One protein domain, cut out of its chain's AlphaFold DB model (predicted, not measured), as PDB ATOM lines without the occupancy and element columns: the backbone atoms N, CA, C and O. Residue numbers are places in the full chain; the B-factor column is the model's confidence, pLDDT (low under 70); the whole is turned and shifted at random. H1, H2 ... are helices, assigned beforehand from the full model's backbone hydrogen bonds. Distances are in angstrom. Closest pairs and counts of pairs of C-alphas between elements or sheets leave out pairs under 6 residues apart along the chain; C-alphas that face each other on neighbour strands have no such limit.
ATOM      1  N   ILE A 128     192.262 181.660  96.125       90.75
ATOM      2  CA  ILE A 128     192.808 182.899  96.702       90.75
ATOM      3  C   ILE A 128     191.673 183.816  97.181       90.75
ATOM      4  O   ILE A 128     191.755 184.414  98.250       90.75
ATOM      5  N   SER A 129     190.578 183.904  96.421       91.19
ATOM      6  CA  SER A 129     189.415 184.711  96.808       91.19
ATOM      7  C   SER A 129     188.659 184.146  98.017       91.19
ATOM      8  O   SER A 129     187.960 184.895  98.693       91.19
ATOM      9  N   LEU A 130     188.721 182.835  98.273       93.44
ATOM     10  CA  LEU A 130     188.150 182.220  99.479       93.44
ATOM     11  C   LEU A 130     189.047 182.458 100.694       93.44
ATOM     12  O   LEU A 130     188.540 182.810 101.753       93.44
ATOM     13  N   GLU A 131     190.360 182.322 100.522       94.19
ATOM     14  CA  GLU A 131     191.350 182.626 101.559       94.19
ATOM     15  C   GLU A 131     191.251 184.093 101.993       94.19
ATOM     16  O   GLU A 131     191.112 184.385 103.175       94.19
ATOM     17  N   CYS A 132     191.172 185.019 101.034       93.19
ATOM     18  CA  CYS A 132     190.971 186.436 101.327       93.19
ATOM     19  C   CYS A 132     189.626 186.716 102.028       93.19
ATOM     20  O   CYS A 132     189.570 187.605 102.872       93.19
ATOM     21  N   ASP A 133     188.541 185.991 101.706       94.62
ATOM     22  CA  ASP A 133     187.256 186.129 102.421       94.62
ATOM     23  C   ASP A 133     187.389 185.705 103.885       94.62
ATOM     24  O   ASP A 133     186.976 186.441 104.786       94.62
ATOM     25  N   HIS A 134     188.026 184.556 104.112       95.88
ATOM     26  CA  HIS A 134     188.303 184.047 105.447       95.88
ATOM     27  C   HIS A 134     189.168 185.021 106.255       95.88
ATOM     28  O   HIS A 134     188.786 185.392 107.365       95.88
ATOM     29  N   ASP A 135     190.268 185.498 105.671       94.69
ATOM     30  CA  ASP A 135     191.165 186.472 106.291       94.69
ATOM     31  C   ASP A 135     190.425 187.749 106.676       94.69
ATOM     32  O   ASP A 135     190.506 188.200 107.817       94.69
ATOM     33  N   VAL A 136     189.661 188.337 105.749       94.88
ATOM     34  CA  VAL A 136     188.931 189.575 106.040       94.88
ATOM     35  C   VAL A 136     187.997 189.370 107.223       94.88
ATOM     36  O   VAL A 136     187.966 190.222 108.107       94.88
ATOM     37  N   ARG A 137     187.274 188.249 107.301       95.31
ATOM     38  CA  ARG A 137     186.390 187.967 108.442       95.31
ATOM     39  C   ARG A 137     187.164 187.828 109.744       95.31
ATOM     40  O   ARG A 137     186.871 188.561 110.688       95.31
ATOM     41  N   LEU A 138     188.168 186.954 109.758       95.75
ATOM     42  CA  LEU A 138     188.980 186.648 110.932       95.75
ATOM     43  C   LEU A 138     189.648 187.908 111.496       95.75
ATOM     44  O   LEU A 138     189.543 188.209 112.684       95.75
ATOM     45  N   TYR A 139     190.322 188.672 110.637       94.62
ATOM     46  CA  TYR A 139     191.061 189.850 111.071       94.62
ATOM     47  C   TYR A 139     190.149 191.041 111.367       94.62
ATOM     48  O   TYR A 139     190.472 191.821 112.256       94.62
ATOM     49  N   THR A 140     188.984 191.160 110.721       93.69
ATOM     50  CA  THR A 140     187.982 192.174 111.103       93.69
ATOM     51  C   THR A 140     187.423 191.897 112.492       93.69
ATOM     52  O   THR A 140     187.323 192.816 113.302       93.69
ATOM     53  N   GLU A 141     187.103 190.639 112.804       93.38
ATOM     54  CA  GLU A 141     186.658 190.244 114.145       93.38
ATOM     55  C   GLU A 141     187.746 190.513 115.186       93.38
ATOM     56  O   GLU A 141     187.463 191.109 116.225       93.38
ATOM     57  N   LYS A 142     189.003 190.176 114.875       93.75
ATOM     58  CA  LYS A 142     190.154 190.465 115.739       93.75
ATOM     59  C   LYS A 142     190.356 191.966 115.970       93.75
ATOM     60  O   LYS A 142     190.578 192.402 117.097       93.75
ATOM     61  N   VAL A 143     190.271 192.779 114.918       91.81
ATOM     62  CA  VAL A 143     190.350 194.243 115.030       91.81
ATOM     63  C   VAL A 143     189.205 194.753 115.900       91.81
ATOM     64  O   VAL A 143     189.436 195.518 116.831       91.81
ATOM     65  N   SER A 144     187.982 194.282 115.659       90.56
ATOM     66  CA  SER A 144     186.815 194.660 116.452       90.56
ATOM     67  C   SER A 144     186.953 194.266 117.923       90.56
ATOM     68  O   SER A 144     186.548 195.036 118.791       90.56
ATOM     69  N   SER A 145     187.524 193.097 118.229       90.94
ATOM     70  CA  SER A 145     187.713 192.653 119.610       90.94
ATOM     71  C   SER A 145     188.763 193.498 120.328       90.94
ATOM     72  O   SER A 145     188.517 193.937 121.447       90.94
ATOM     73  N   ILE A 146     189.888 193.808 119.676       90.19
ATOM     74  CA  ILE A 146     190.919 194.695 120.238       90.19
ATOM     75  C   ILE A 146     190.346 196.100 120.471       90.19
ATOM     76  O   ILE A 146     190.537 196.695 121.526       90.19
ATOM     77  N   LEU A 147     189.577 196.619 119.512       86.94
ATOM     78  CA  LEU A 147     188.950 197.937 119.615       86.94
ATOM     79  C   LEU A 147     187.793 197.998 120.614       86.94
ATOM     80  O   LEU A 147     187.370 199.102 120.959       86.94
ATOM     81  N   SER A 148     187.283 196.856 121.080       85.44
ATOM     82  CA  SER A 148     186.291 196.803 122.160       85.44
ATOM     83  C   SER A 148     186.907 197.073 123.540       85.44
ATOM     84  O   SER A 148     186.192 197.417 124.485       85.44
ATOM     85  N   GLU A 149     188.235 196.970 123.666       88.94
ATOM     86  CA  GLU A 149     188.940 197.297 124.896       88.94
ATOM     87  C   GLU A 149     188.966 198.817 125.111       88.94
ATOM     88  O   GLU A 149     189.642 199.555 124.393       88.94
ATOM     89  N   LYS A 150     188.265 199.289 126.152       81.94
ATOM     90  CA  LYS A 150     188.090 200.724 126.451       81.94
ATOM     91  C   LYS A 150     189.396 201.522 126.440       81.94
ATOM     92  O   LYS A 150     189.406 202.663 125.983       81.94
ATOM     93  N   THR A 151     190.478 200.943 126.957       83.69
ATOM     94  CA  THR A 151     191.797 201.584 127.016       83.69
ATOM     95  C   THR A 151     192.343 201.839 125.615       83.69
ATOM     96  O   THR A 151     192.745 202.959 125.302       83.69
ATOM     97  N   VAL A 152     192.297 200.827 124.746       81.94
ATOM     98  CA  VAL A 152     192.773 200.916 123.361       81.94
ATOM     99  C   VAL A 152     191.919 201.898 122.568       81.94
ATOM    100  O   VAL A 152     192.468 202.762 121.885       81.94
ATOM    101  N   THR A 153     190.589 201.842 122.710       82.00
ATOM    102  CA  THR A 153     189.677 202.798 122.064       82.00
ATOM    103  C   THR A 153     189.975 204.234 122.494       82.00
ATOM    104  O   THR A 153     189.998 205.136 121.662       82.00
ATOM    105  N   ALA A 154     190.233 204.471 123.783       84.31
ATOM    106  CA  ALA A 154     190.537 205.806 124.293       84.31
ATOM    107  C   ALA A 154     191.866 206.344 123.739       84.31
ATOM    108  O   ALA A 154     191.917 207.487 123.283       84.31
ATOM    109  N   ILE A 155     192.917 205.515 123.716       86.25
ATOM    110  CA  ILE A 155     194.221 205.874 123.131       86.25
ATOM    111  C   ILE A 155     194.069 206.157 121.632       86.25
ATOM    112  O   ILE A 155     194.629 207.127 121.117       86.25
ATOM    113  N   LEU A 156     193.286 205.334 120.931       83.56
ATOM    114  CA  LEU A 156     192.976 205.508 119.520       83.56
ATOM    115  C   LEU A 156     192.268 206.845 119.266       83.56
ATOM    116  O   LEU A 156     192.740 207.636 118.456       83.56
ATOM    117  N   LEU A 157     191.186 207.136 119.993       83.19
ATOM    118  CA  LEU A 157     190.436 208.389 119.871       83.19
ATOM    119  C   LEU A 157     191.307 209.611 120.170       83.19
ATOM    120  O   LEU A 157     191.271 210.588 119.425       83.19
ATOM    121  N   GLN A 158     192.141 209.551 121.211       85.94
ATOM    122  CA  GLN A 158     193.086 210.624 121.518       85.94
ATOM    123  C   GLN A 158     194.082 210.839 120.370       85.94
ATOM    124  O   GLN A 158     194.367 211.978 119.994       85.94
ATOM    125  N   THR A 159     194.584 209.748 119.791       85.88
ATOM    126  CA  THR A 159     195.518 209.796 118.663       85.88
ATOM    127  C   THR A 159     194.847 210.366 117.414       85.88
ATOM    128  O   THR A 159     195.446 211.210 116.755       85.88
ATOM    129  N   ILE A 160     193.595 209.987 117.130       82.12
ATOM    130  CA  ILE A 160     192.775 210.548 116.044       82.12
ATOM    131  C   ILE A 160     192.632 212.059 116.211       82.12
ATOM    132  O   ILE A 160     192.953 212.818 115.301       82.12
ATOM    133  N   MET A 161     192.201 212.510 117.391       84.75
ATOM    134  CA  MET A 161     191.996 213.933 117.664       84.75
ATOM    135  C   MET A 161     193.292 214.736 117.512       84.75
ATOM    136  O   MET A 161     193.278 215.835 116.958       84.75
ATOM    137  N   HIS A 162     194.417 214.190 117.985       86.50
ATOM    138  CA  HIS A 162     195.715 214.846 117.864       86.50
ATOM    139  C   HIS A 162     196.219 214.865 116.416       86.50
ATOM    140  O   HIS A 162     196.695 215.895 115.944       86.50
ATOM    141  N   HIS A 163     196.047 213.762 115.686       84.25
ATOM    142  CA  HIS A 163     196.352 213.680 114.263       84.25
ATOM    143  C   HIS A 163     195.559 214.722 113.460       84.25
ATOM    144  O   HIS A 163     196.144 215.488 112.697       84.25
ATOM    145  N   ASP A 164     194.247 214.818 113.674       81.31
ATOM    146  CA  ASP A 164     193.389 215.763 112.955       81.31
ATOM    147  C   ASP A 164     193.746 217.224 113.250       81.31
ATOM    148  O   ASP A 164     193.653 218.075 112.360       81.31
ATOM    149  N   ALA A 165     194.182 217.530 114.474       86.69
ATOM    150  CA  ALA A 165     194.704 218.849 114.821       86.69
ATOM    151  C   ALA A 165     195.998 219.166 114.045       86.69
ATOM    152  O   ALA A 165     196.093 220.224 113.425       86.69
ATOM    153  N   LEU A 166     196.949 218.228 113.991       85.94
ATOM    154  CA  LEU A 166     198.212 218.402 113.259       85.94
ATOM    155  C   LEU A 166     197.997 218.577 111.750       85.94
ATOM    156  O   LEU A 166     198.656 219.406 111.122       85.94
ATOM    157  N   ILE A 167     197.051 217.838 111.165       81.56
ATOM    158  CA  ILE A 167     196.688 217.997 109.752       81.56
ATOM    159  C   ILE A 167     196.074 219.379 109.491       81.56
ATOM    160  O   ILE A 167     196.421 220.009 108.493       81.56
ATOM    161  N   LYS A 168     195.216 219.889 110.387       86.81
ATOM    162  CA  LYS A 168     194.651 221.250 110.276       86.81
ATOM    163  C   LYS A 168     195.715 222.343 110.381       86.81
ATOM    164  O   LYS A 168     195.596 223.365 109.715       86.81
ATOM    165  N   GLU A 169     196.757 222.115 111.172       90.44
ATOM    166  CA  GLU A 169     197.915 223.009 111.308       90.44
ATOM    167  C   GLU A 169     198.954 222.842 110.182       90.44
ATOM    168  O   GLU A 169     200.005 223.479 110.212       90.44
ATOM    169  N   ASN A 170     198.676 222.000 109.180       86.44
ATOM    170  CA  ASN A 170     199.564 221.692 108.055       86.44
ATOM    171  C   ASN A 170     200.912 221.050 108.463       86.44
ATOM    172  O   ASN A 170     201.898 221.111 107.726       86.44
ATOM    173  N   LYS A 171     200.964 220.386 109.627       88.25
ATOM    174  CA  LYS A 171     202.154 219.718 110.186       88.25
ATOM    175  C   LYS A 171     202.211 218.237 109.801       88.25
ATOM    176  O   LYS A 171     202.166 217.346 110.650       88.25
ATOM    177  N   GLN A 172     202.314 217.954 108.502       82.44
ATOM    178  CA  GLN A 172     202.245 216.577 107.989       82.44
ATOM    179  C   GLN A 172     203.337 215.644 108.544       82.44
ATOM    180  O   GLN A 172     203.059 214.481 108.824       82.44
ATOM    181  N   GLU A 173     204.565 216.130 108.738       85.94
ATOM    182  CA  GLU A 173     205.664 215.296 109.249       85.94
ATOM    183  C   GLU A 173     205.488 214.907 110.723       85.94
ATOM    184  O   GLU A 173     205.811 213.786 111.120       85.94
ATOM    185  N   GLU A 174     204.913 215.787 111.544       87.44
ATOM    186  CA  GLU A 174     204.576 215.458 112.934       87.44
ATOM    187  C   GLU A 174     203.420 214.454 112.999       87.44
ATOM    188  O   GLU A 174     203.481 213.496 113.771       87.44
ATOM    189  N   ALA A 175     202.415 214.608 112.129       81.81
ATOM    190  CA  ALA A 175     201.311 213.657 112.008       81.81
ATOM    191  C   ALA A 175     201.802 212.250 111.612       81.81
ATOM    192  O   ALA A 175     201.374 211.254 112.199       81.81
ATOM    193  N   LYS A 176     202.765 212.156 110.681       82.25
ATOM    194  CA  LYS A 176     203.408 210.880 110.317       82.25
ATOM    195  C   LYS A 176     204.142 210.252 111.500       82.25
ATOM    196  O   LYS A 176     203.958 209.063 111.757       82.25
ATOM    197  N   LYS A 177     204.940 211.029 112.243       87.81
ATOM    198  CA  LYS A 177     205.661 210.539 113.435       87.81
ATOM    199  C   LYS A 177     204.705 210.039 114.518       87.81
ATOM    200  O   LYS A 177     204.970 209.012 115.139       87.81
ATOM    201  N   LEU A 178     203.588 210.737 114.724       87.12
ATOM    202  CA  LEU A 178     202.544 210.321 115.657       87.12
ATOM    203  C   LEU A 178     201.964 208.955 115.267       87.12
ATOM    204  O   LEU A 178     201.879 208.063 116.110       87.12
ATOM    205  N   ILE A 179     201.621 208.777 113.988       83.00
ATOM    206  CA  ILE A 179     201.113 207.507 113.464       83.00
ATOM    207  C   ILE A 179     202.156 206.392 113.606       83.00
ATOM    208  O   ILE A 179     201.825 205.311 114.086       83.00
ATOM    209  N   GLN A 180     203.420 206.646 113.264       85.44
ATOM    210  CA  GLN A 180     204.495 205.659 113.425       85.44
ATOM    211  C   GLN A 180     204.648 205.208 114.881       85.44
ATOM    212  O   GLN A 180     204.750 204.011 115.144       85.44
ATOM    213  N   LYS A 181     204.593 206.150 115.830       89.38
ATOM    214  CA  LYS A 181     204.629 205.852 117.267       89.38
ATOM    215  C   LYS A 181     203.411 205.042 117.717       89.38
ATOM    216  O   LYS A 181     203.532 204.146 118.549       89.38
ATOM    217  N   TYR A 182     202.229 205.346 117.183       87.62
ATOM    218  CA  TYR A 182     201.030 204.564 117.476       87.62
ATOM    219  C   TYR A 182     201.170 203.124 116.972       87.62
ATOM    220  O   TYR A 182     200.887 202.192 117.725       87.62
ATOM    221  N   ILE A 183     201.659 202.944 115.741       84.75
ATOM    222  CA  ILE A 183     201.874 201.629 115.123       84.75
ATOM    223  C   ILE A 183     202.873 200.800 115.932       84.75
ATOM    224  O   ILE A 183     202.587 199.644 116.233       84.75
ATOM    225  N   SER A 184     204.012 201.380 116.333       87.00
ATOM    226  CA  SER A 184     205.019 200.658 117.125       87.00
ATOM    227  C   SER A 184     204.472 200.175 118.466       87.00
ATOM    228  O   SER A 184     204.865 199.117 118.947       87.00
ATOM    229  N   ASN A 185     203.542 200.931 119.053       89.06
ATOM    230  CA  ASN A 185     202.931 200.601 120.338       89.06
ATOM    231  C   ASN A 185     201.726 199.656 120.207       89.06
ATOM    232  O   ASN A 185     201.361 199.008 121.180       89.06
ATOM    233  N   ASN A 186     201.111 199.570 119.024       88.94
ATOM    234  CA  ASN A 186     199.902 198.785 118.759       88.94
ATOM    235  C   ASN A 186     200.104 197.886 117.529       88.94
ATOM    236  O   ASN A 186     199.310 197.900 116.580       88.94
ATOM    237  N   LEU A 187     201.196 197.114 117.537       88.25
ATOM    238  CA  LEU A 187     201.606 196.280 116.404       88.25
ATOM    239  C   LEU A 187     200.537 195.243 116.042       88.25
ATOM    240  O   LEU A 187     200.292 194.986 114.866       88.25
ATOM    241  N   GLU A 188     199.870 194.666 117.039       90.94
ATOM    242  CA  GLU A 188     198.845 193.648 116.817       90.94
ATOM    243  C   GLU A 188     197.622 194.210 116.079       90.94
ATOM    244  O   GLU A 188     197.195 193.644 115.074       90.94
ATOM    245  N   LEU A 189     197.102 195.357 116.522       90.56
ATOM    246  CA  LEU A 189     195.983 196.034 115.865       90.56
ATOM    247  C   LEU A 189     196.360 196.470 114.442       90.56
ATOM    248  O   LEU A 189     195.598 196.271 113.495       90.56
ATOM    249  N   SER A 190     197.557 197.040 114.295       87.56
ATOM    250  CA  SER A 190     198.051 197.542 113.012       87.56
ATOM    251  C   SER A 190     198.269 196.409 112.008       87.56
ATOM    252  O   SER A 190     197.836 196.514 110.865       87.56
ATOM    253  N   SER A 191     198.888 195.302 112.430       90.31
ATOM    254  CA  SER A 191     199.114 194.132 111.569       90.31
ATOM    255  C   SER A 191     197.808 193.449 111.165       90.31
ATOM    256  O   SER A 191     197.646 193.110 109.994       90.31
ATOM    257  N   ALA A 192     196.848 193.316 112.088       92.62
ATOM    258  CA  ALA A 192     195.534 192.762 111.777       92.62
ATOM    259  C   ALA A 192     194.805 193.601 110.715       92.62
ATOM    260  O   ALA A 192     194.270 193.057 109.752       92.62
ATOM    261  N   TRP A 193     194.843 194.930 110.831       91.56
ATOM    262  CA  TRP A 193     194.230 195.798 109.828       91.56
ATOM    263  C   TRP A 193     194.958 195.808 108.486       91.56
ATOM    264  O   TRP A 193     194.307 195.816 107.444       91.56
ATOM    265  N   ILE A 194     196.292 195.760 108.481       88.81
ATOM    266  CA  ILE A 194     197.067 195.623 107.239       88.81
ATOM    267  C   ILE A 194     196.648 194.353 106.488       88.81
ATOM    268  O   ILE A 194     196.538 194.382 105.262       88.81
ATOM    269  N   GLN A 195     196.363 193.261 107.202       91.62
ATOM    270  CA  GLN A 195     195.870 192.038 106.577       91.62
ATOM    271  C   GLN A 195     194.466 192.218 105.987       91.62
ATOM    272  O   GLN A 195     194.240 191.808 104.850       91.62
ATOM    273  N   VAL A 196     193.549 192.892 106.696       92.56
ATOM    274  CA  VAL A 196     192.226 193.249 106.146       92.56
ATOM    275  C   VAL A 196     192.379 194.079 104.869       92.56
ATOM    276  O   VAL A 196     191.795 193.731 103.844       92.56
ATOM    277  N   ASP A 197     193.192 195.136 104.896       90.06
ATOM    278  CA  ASP A 197     193.404 196.026 103.749       90.06
ATOM    279  C   ASP A 197     194.020 195.289 102.549       90.06
ATOM    280  O   ASP A 197     193.519 195.392 101.425       90.06
ATOM    281  N   SER A 198     195.063 194.491 102.790       89.50
ATOM    282  CA  SER A 198     195.748 193.688 101.772       89.50
ATOM    283  C   SER A 198     194.806 192.677 101.116       89.50
ATOM    284  O   SER A 198     194.713 192.622  99.885       89.50
ATOM    285  N   SER A 199     194.053 191.922 101.921       92.81
ATOM    286  CA  SER A 199     193.096 190.934 101.420       92.81
ATOM    287  C   SER A 199     191.950 191.602 100.664       92.81
ATOM    288  O   SER A 199     191.593 191.142  99.582       92.81
ATOM    289  N   MET A 200     191.441 192.746 101.133       91.81
ATOM    290  CA  MET A 200     190.415 193.515 100.421       91.81
ATOM    291  C   MET A 200     190.898 194.043  99.062       91.81
ATOM    292  O   MET A 200     190.145 193.982  98.089       91.81
ATOM    293  N   ARG A 201     192.150 194.515  98.949       88.50
ATOM    294  CA  ARG A 201     192.732 194.950  97.660       88.50
ATOM    295  C   ARG A 201     192.866 193.798  96.674       88.50
ATOM    296  O   ARG A 201     192.432 193.932  95.535       88.50
ATOM    297  N   LYS A 202     193.414 192.662  97.114       89.25
ATOM    298  CA  LYS A 202     193.515 191.457  96.273       89.25
ATOM    299  C   LYS A 202     192.141 191.013  95.787       89.25
ATOM    300  O   LYS A 202     191.956 190.682  94.621       89.25
ATOM    301  N   LEU A 203     191.152 191.053  96.673       90.00
ATOM    302  CA  LEU A 203     189.800 190.635  96.349       90.00
ATOM    303  C   LEU A 203     189.101 191.600  95.379       90.00
ATOM    304  O   LEU A 203     188.332 191.154  94.538       90.00
ATOM    305  N   TYR A 204     189.394 192.902  95.449       88.38
ATOM    306  CA  TYR A 204     188.925 193.878  94.461       88.38
ATOM    307  C   TYR A 204     189.415 193.543  93.042       88.38
ATOM    308  O   TYR A 204     188.660 193.702  92.082       88.38
ATOM    309  N   GLU A 205     190.651 193.056  92.911       85.75
ATOM    310  CA  GLU A 205     191.238 192.651  91.626       85.75
ATOM    311  C   GLU A 205     190.699 191.301  91.125       85.75
ATOM    312  O   GLU A 205     190.518 191.128  89.920       85.75
ATOM    313  N   LEU A 206     190.425 190.356  92.031       87.06
ATOM    314  CA  LEU A 206     190.030 188.983  91.691       87.06
ATOM    315  C   LEU A 206     188.510 188.779  91.565       87.06
ATOM    316  O   LEU A 206     188.049 188.157  90.610       87.06
ATOM    317  N   ASP A 207     187.726 189.276  92.524       86.88
ATOM    318  CA  ASP A 207     186.274 189.082  92.603       86.88
ATOM    319  C   ASP A 207     185.588 190.308  93.231       86.88
ATOM    320  O   ASP A 207     185.322 190.393  94.438       86.88
ATOM    321  N   ILE A 208     185.217 191.251  92.362       85.75
ATOM    322  CA  ILE A 208     184.544 192.492  92.753       85.75
ATOM    323  C   ILE A 208     183.239 192.256  93.534       85.75
ATOM    324  O   ILE A 208     182.872 193.058  94.394       85.75
ATOM    325  N   ARG A 209     182.518 191.156  93.273       86.81
ATOM    326  CA  ARG A 209     181.234 190.882  93.938       86.81
ATOM    327  C   ARG A 209     181.449 190.452  95.379       86.81
ATOM    328  O   ARG A 209     180.722 190.904  96.266       86.81
ATOM    329  N   ARG A 210     182.434 189.585  95.633       89.25
ATOM    330  CA  ARG A 210     182.826 189.249  97.009       89.25
ATOM    331  C   ARG A 210     183.369 190.475  97.728       89.25
ATOM    332  O   ARG A 210     183.024 190.680  98.888       89.25
ATOM    333  N   TYR A 211     184.095 191.335  97.020       90.56
ATOM    334  CA  TYR A 211     184.689 192.540  97.599       90.56
ATOM    335  C   TYR A 211     183.612 193.470  98.138       90.56
ATOM    336  O   TYR A 211     183.659 193.865  99.299       90.56
ATOM    337  N   LEU A 212     182.585 193.758  97.334       87.12
ATOM    338  CA  LEU A 212     181.477 194.615  97.753       87.12
ATOM    339  C   LEU A 212     180.740 194.049  98.974       87.12
ATOM    340  O   LEU A 212     180.357 194.798  99.874       87.12
ATOM    341  N   ARG A 213     180.570 192.724  99.027       91.75
ATOM    342  CA  ARG A 213     179.926 192.037 100.153       91.75
ATOM    343  C   ARG A 213     180.751 192.152 101.432       91.75
ATOM    344  O   ARG A 213     180.205 192.518 102.469       91.75
ATOM    345  N   LEU A 214     182.047 191.866 101.351       92.62
ATOM    346  CA  LEU A 214     182.957 191.941 102.491       92.62
ATOM    347  C   LEU A 214     183.194 193.377 102.946       92.62
ATOM    348  O   LEU A 214     183.225 193.632 104.141       92.62
ATOM    349  N   ARG A 215     183.244 194.339 102.026       91.38
ATOM    350  CA  ARG A 215     183.271 195.765 102.365       91.38
ATOM    351  C   ARG A 215     182.081 196.137 103.244       91.38
ATOM    352  O   ARG A 215     182.255 196.758 104.286       91.38
ATOM    353  N   ASN A 216     180.875 195.741 102.838       88.75
ATOM    354  CA  ASN A 216     179.671 196.021 103.619       88.75
ATOM    355  C   ASN A 216     179.705 195.311 104.982       88.75
ATOM    356  O   ASN A 216     179.243 195.878 105.966       88.75
ATOM    357  N   TYR A 217     180.288 194.109 105.049       91.31
ATOM    358  CA  TYR A 217     180.530 193.409 106.310       91.31
ATOM    359  C   TYR A 217     181.470 194.201 107.232       91.31
ATOM    360  O   TYR A 217     181.076 194.510 108.354       91.31
ATOM    361  N   VAL A 218     182.649 194.615 106.755       90.69
ATOM    362  CA  VAL A 218     183.616 195.410 107.538       90.69
ATOM    363  C   VAL A 218     182.970 196.694 108.065       90.69
ATOM    364  O   VAL A 218     183.058 196.983 109.256       90.69
ATOM    365  N   ILE A 219     182.235 197.414 107.210       89.06
ATOM    366  CA  ILE A 219     181.503 198.635 107.588       89.06
ATOM    367  C   ILE A 219     180.409 198.356 108.632       89.06
ATOM    368  O   ILE A 219     180.106 199.221 109.447       89.06
ATOM    369  N   SER A 220     179.788 197.174 108.612       88.56
ATOM    370  CA  SER A 220     178.747 196.818 109.586       88.56
ATOM    371  C   SER A 220     179.297 196.436 110.960       88.56
ATOM    372  O   SER A 220     178.600 196.609 111.957       88.56
ATOM    373  N   VAL A 221     180.527 195.918 111.010       88.06
ATOM    374  CA  VAL A 221     181.178 195.465 112.247       88.06
ATOM    375  C   VAL A 221     181.941 196.604 112.922       88.06
ATOM    376  O   VAL A 221     181.981 196.676 114.147       88.06
ATOM    377  N   MET A 222     182.537 197.509 112.143       84.19
ATOM    378  CA  MET A 222     183.410 198.561 112.660       84.19
ATOM    379  C   MET A 222     182.773 199.950 112.603       84.19
ATOM    380  O   MET A 222     182.088 200.306 111.647       84.19
ATOM    381  N   ASP A 223     183.066 200.774 113.612       81.94
ATOM    382  CA  ASP A 223     182.695 202.189 113.593       81.94
ATOM    383  C   ASP A 223     183.441 202.944 112.477       81.94
ATOM    384  O   ASP A 223     184.638 202.745 112.253       81.94
ATOM    385  N   MET A 224     182.737 203.847 111.792       77.75
ATOM    386  CA  MET A 224     183.289 204.619 110.673       77.75
ATOM    387  C   MET A 224     184.497 205.480 111.071       77.75
ATOM    388  O   MET A 224     185.395 205.679 110.253       77.75
ATOM    389  N   GLY A 225     184.542 205.979 112.311       73.31
ATOM    390  CA  GLY A 225     185.685 206.723 112.833       73.31
ATOM    391  C   GLY A 225     186.927 205.844 112.966       73.31
ATOM    392  O   GLY A 225     188.019 206.257 112.572       73.31
ATOM    393  N   HIS A 226     186.757 204.603 113.434       80.62
ATOM    394  CA  HIS A 226     187.844 203.625 113.480       80.62
ATOM    395  C   HIS A 226     188.339 203.300 112.073       80.62
ATOM    396  O   HIS A 226     189.535 203.393 111.823       80.62
ATOM    397  N   ILE A 227     187.434 203.010 111.135       82.88
ATOM    398  CA  ILE A 227     187.798 202.710 109.742       82.88
ATOM    399  C   ILE A 227     188.638 203.845 109.132       82.88
ATOM    400  O   ILE A 227     189.721 203.596 108.605       82.88
ATOM    401  N   SER A 228     188.187 205.097 109.259       77.44
ATOM    402  CA  SER A 228     188.889 206.261 108.698       77.44
ATOM    403  C   SER A 228     190.302 206.439 109.263       77.44
ATOM    404  O   SER A 228     191.225 206.836 108.543       77.44
ATOM    405  N   PHE A 229     190.490 206.177 110.556       75.75
ATOM    406  CA  PHE A 229     191.819 206.232 111.154       75.75
ATOM    407  C   PHE A 229     192.698 205.077 110.695       75.75
ATOM    408  O   PHE A 229     193.848 205.295 110.321       75.75
ATOM    409  N   MET A 230     192.161 203.859 110.689       82.31
ATOM    410  CA  MET A 230     192.913 202.683 110.272       82.31
ATOM    411  C   MET A 230     193.344 202.795 108.795       82.31
ATOM    412  O   MET A 230     194.471 202.446 108.448       82.31
ATOM    413  N   ASP A 231     192.528 203.405 107.936       78.12
ATOM    414  CA  ASP A 231     192.917 203.775 106.568       78.12
ATOM    415  C   ASP A 231     194.061 204.803 106.526       78.12
ATOM    416  O   ASP A 231     194.964 204.719 105.687       78.12
ATOM    417  N   SER A 232     194.061 205.759 107.456       74.19
ATOM    418  CA  SER A 232     195.151 206.728 107.599       74.19
ATOM    419  C   SER A 232     196.456 206.034 108.015       74.19
ATOM    420  O   SER A 232     197.503 206.342 107.442       74.19
ATOM    421  N   LEU A 233     196.401 205.029 108.904       75.19
ATOM    422  CA  LEU A 233     197.562 204.197 109.256       75.19
ATOM    423  C   LEU A 233     198.162 203.514 108.021       75.19
ATOM    424  O   LEU A 233     199.370 203.594 107.792       75.19
ATOM    425  N   VAL A 234     197.319 202.885 107.196       75.94
ATOM    426  CA  VAL A 234     197.761 202.199 105.972       75.94
ATOM    427  C   VAL A 234     198.387 203.180 104.985       75.94
ATOM    428  O   VAL A 234     199.396 202.856 104.359       75.94
ATOM    429  N   SER A 235     197.842 204.392 104.853       72.00
ATOM    430  CA  SER A 235     198.409 205.408 103.955       72.00
ATOM    431  C   SER A 235     199.821 205.842 104.372       72.00
ATOM    432  O   SER A 235     200.700 205.982 103.523       72.00
ATOM    433  N   VAL A 236     200.078 205.961 105.682       70.06
ATOM    434  CA  VAL A 236     201.413 206.284 106.208       70.06
ATOM    435  C   VAL A 236     202.376 205.114 106.030       70.06
ATOM    436  O   VAL A 236     203.530 205.334 105.674       70.06
ATOM    437  N   PHE A 237     201.912 203.878 106.232       68.25
ATOM    438  CA  PHE A 237     202.751 202.688 106.086       68.25
ATOM    439  C   PHE A 237     203.112 202.390 104.624       68.25
ATOM    440  O   PHE A 237     204.249 202.055 104.310       68.25
ATOM    441  N   SER A 238     202.145 202.523 103.716       65.88
ATOM    442  CA  SER A 238     202.322 202.203 102.294       65.88
ATOM    443  C   SER A 238     202.994 203.318 101.492       65.88
ATOM    444  O   SER A 238     203.403 203.077 100.355       65.88
ATOM    445  N   GLY A 239     203.073 204.538 102.038       62.41
ATOM    446  CA  GLY A 239     203.575 205.719 101.330       62.41
ATOM    447  C   GLY A 239     202.736 206.114 100.106       62.41
ATOM    448  O   GLY A 239     203.165 206.958  99.322       62.41
ATOM    449  N   LYS A 240     201.560 205.497  99.915       58.22
ATOM    450  CA  LYS A 240     200.652 205.741  98.790       58.22
ATOM    451  C   LYS A 240     199.499 206.634  99.234       58.22
ATOM    452  O   LYS A 240     198.904 206.437 100.293       58.22
ATOM    453  N   GLU A 241     199.166 207.614  98.401       53.38
ATOM    454  CA  GLU A 241     198.099 208.571  98.681       53.38
ATOM    455  C   GLU A 241     196.717 207.887  98.719       53.38
ATOM    456  O   GLU A 241     196.316 207.208  97.775       53.38
ATOM    457  N   LYS A 242     196.012 208.076  99.845       54.38
ATOM    458  CA  LYS A 242     194.561 207.930 100.103       54.38
ATOM    459  C   LYS A 242     193.726 207.170  99.058       54.38
ATOM    460  O   LYS A 242     192.783 207.714  98.486       54.38
ATOM    461  N   SER A 243     193.965 205.876  98.897       58.84
ATOM    462  CA  SER A 243     192.939 204.989  98.352       58.84
ATOM    463  C   SER A 243     192.729 203.857  99.337       58.84
ATOM    464  O   SER A 243     193.418 202.837  99.289       58.84
ATOM    465  N   SER A 244     191.838 204.102 100.299       66.31
ATOM    466  CA  SER A 244     191.353 203.084 101.229       66.31
ATOM    467  C   SER A 244     190.934 201.847 100.446       66.31
ATOM    468  O   SER A 244     190.219 201.959  99.443       66.31
ATOM    469  N   SER A 245     191.359 200.672 100.905       65.81
ATOM    470  CA  SER A 245     190.920 199.406 100.319       65.81
ATOM    471  C   SER A 245     189.401 199.256 100.338       65.81
ATOM    472  O   SER A 245     188.857 198.555  99.493       65.81
ATOM    473  N   LEU A 246     188.687 199.960 101.219       65.94
ATOM    474  CA  LEU A 246     187.228 199.940 101.306       65.94
ATOM    475  C   LEU A 246     186.540 200.872 100.296       65.94
ATOM    476  O   LEU A 246     185.371 200.661  99.985       65.94
ATOM    477  N   PHE A 247     187.248 201.849  99.724       66.31
ATOM    478  CA  PHE A 247     186.676 202.850  98.808       66.31
ATOM    479  C   PHE A 247     187.300 202.823  97.398       66.31
ATOM    480  O   PHE A 247     187.181 203.780  96.630       66.31
ATOM    481  N   LEU A 248     187.920 201.703  97.008       60.78
ATOM    482  CA  LEU A 248     188.598 201.548  95.709       60.78
ATOM    483  C   LEU A 248     187.673 201.784  94.501       60.78
ATOM    484  O   LEU A 248     188.105 202.325  93.481       60.78
ATOM    485  N   VAL A 249     186.393 201.418  94.620       60.03
ATOM    486  CA  VAL A 249     185.374 201.610  93.569       60.03
ATOM    487  C   VAL A 249     185.119 203.096  93.296       60.03
ATOM    488  O   VAL A 249     185.041 203.519  92.143       60.03
ATOM    489  N   GLU A 250     185.007 203.899  94.351       58.56
ATOM    490  CA  GLU A 250     184.713 205.334  94.264       58.56
ATOM    491  C   GLU A 250     185.933 206.116  93.770       58.56
ATOM    492  O   GLU A 250     185.804 207.015  92.937       58.56
ATOM    493  N   TYR A 251     187.129 205.703  94.201       53.97
ATOM    494  CA  TYR A 251     188.399 206.257  93.741       53.97
ATOM    495  C   TYR A 251     188.606 206.069  92.227       53.97
ATOM    496  O   TYR A 251     188.889 207.030  91.511       53.97
ATOM    497  N   ASN A 252     188.389 204.856  91.702       58.12
ATOM    498  CA  ASN A 252     188.536 204.583  90.266       58.12
ATOM    499  C   ASN A 252     187.516 205.334  89.398       58.12
ATOM    500  O   ASN A 252     187.827 205.700  88.266       58.12
ATOM    501  N   LYS A 253     186.303 205.573  89.912       56.75
ATOM    502  CA  LYS A 253     185.274 206.339  89.197       56.75
ATOM    503  C   LYS A 253     185.659 207.816  89.063       56.75
ATOM    504  O   LYS A 253     185.418 208.402  88.017       56.75
ATOM    505  N   LYS A 254     186.285 208.392  90.094       52.25
ATOM    506  CA  LYS A 254     186.712 209.799  90.117       52.25
ATOM    507  C   LYS A 254     187.949 210.078  89.255       52.25
ATOM    508  O   LYS A 254     188.075 211.182  88.757       52.25
ATOM    509  N   ASN A 255     188.823 209.089  89.059       51.81
ATOM    510  CA  ASN A 255     190.017 209.215  88.209       51.81
ATOM    511  C   ASN A 255     189.773 208.884  86.725       51.81
ATOM    512  O   ASN A 255     190.667 209.071  85.905       51.81
ATOM    513  N   LYS A 256     188.598 208.343  86.378       50.22
ATOM    514  CA  LYS A 256     188.193 208.051  84.991       50.22
ATOM    515  C   LYS A 256     187.171 209.051  84.430       50.22
ATOM    516  O   LYS A 256     186.784 208.897  83.273       50.22
ATOM    517  N   ALA A 257     186.716 210.000  85.246       44.38
ATOM    518  CA  ALA A 257     185.838 211.107  84.870       44.38
ATOM    519  C   ALA A 257     186.664 212.390  84.757       44.38
ATOM    520  O   ALA A 257     186.340 213.201  83.866       44.38
TER     521      ALA A 257
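Overview. This is residues 128 to 257 of the 257 residues of an uncharacterized protein of Cellvibrio sp. PSBB006 (UniProt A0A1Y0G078). Three helices, H1, H4 and H5, lie side by side as an up-and-down bundle, and beyond one end of it the helical hairpin of H2 and H3 stands crosswise to H1 and H4. H6 crosses between the two parts, touching H4 of the bundle and H3 of the hairpin, while the short H7 near the end of the chain touches no helix. The printed part has 130 residues with seven named helices, H1 to H7 in order along the chain, and no named strand; its class is all helix. It is compact, with a radius of gyration of the C-alphas of 14.8 A, and its C-alphas span 39 by 38 by 21 A, only just flat.

Along the chain. Find C-alpha 128 at (192.808, 182.899, 96.702); from there H1, residues 128 to 147, runs 27.7 A to C-alpha 147 at (188.950, 197.937, 119.615). Next come H2, residues 150 to 168, 26.9 A long, and H3, residues 172 to 185, 20.2 A. H4, residues 187 to 206, covers 28.2 A, and H5, residues 208 to 221, covers 20.0 A. H6, residues 224 to 238, is 20.9 A long. Look last for H7, residues 248 to 255, 10.8 A long, which ends at C-alpha 255 at (190.017, 209.215, 88.209).

Arrangement. Begin at the hub, H4, which touches H1, H5 and H6. H1 and H4 run opposite ways at a shallow tilt of 30 degrees; their closest C-alphas, those of Val 136 and Val 196, are 4.9 A apart. H4 touches H5 with residues 200 to 204 alone, in a hairpin whose closest C-alphas, of Tyr 204 and Tyr 211, are 5.4 A apart. H1 and H5 touch and run the same way at a shallow tilt of 12 degrees, closest at C-alphas 140 and 218, 6.5 A. H6 is about perpendicular to H4, at 86 degrees, and touches it with residues 230 to 234 alone; C-alphas 194 and 234 are the closest, at 6.7 A. With residues 233 to 236 alone H6 also touches H3, at 80 degrees, closest at C-alphas 179 and 233, 6.4 A. H2 and H3 form the other hairpin, at a shallow tilt of 14 degrees, with C-alphas 163 and 175 closest at 5.4 A. H7 is close to H4 but not clearly touching: C-alphas 204 and 248 are 7.8 A apart. In all seven helices every O i to N i+4 pair is within hydrogen-bond range.

Size, cuts and confidence. The two C-alphas farthest apart, those of Thr 151 and Ala 257, are 43.6 A apart. The printed part has no cut and ends at residue 257, the chain's last. The links from H1 through H6 are tight; that from H6 to H7, nine residues, is short, and no link is long. Mean pLDDT of the printed part is 82.5; look at residues 237 to 257 for values under 70.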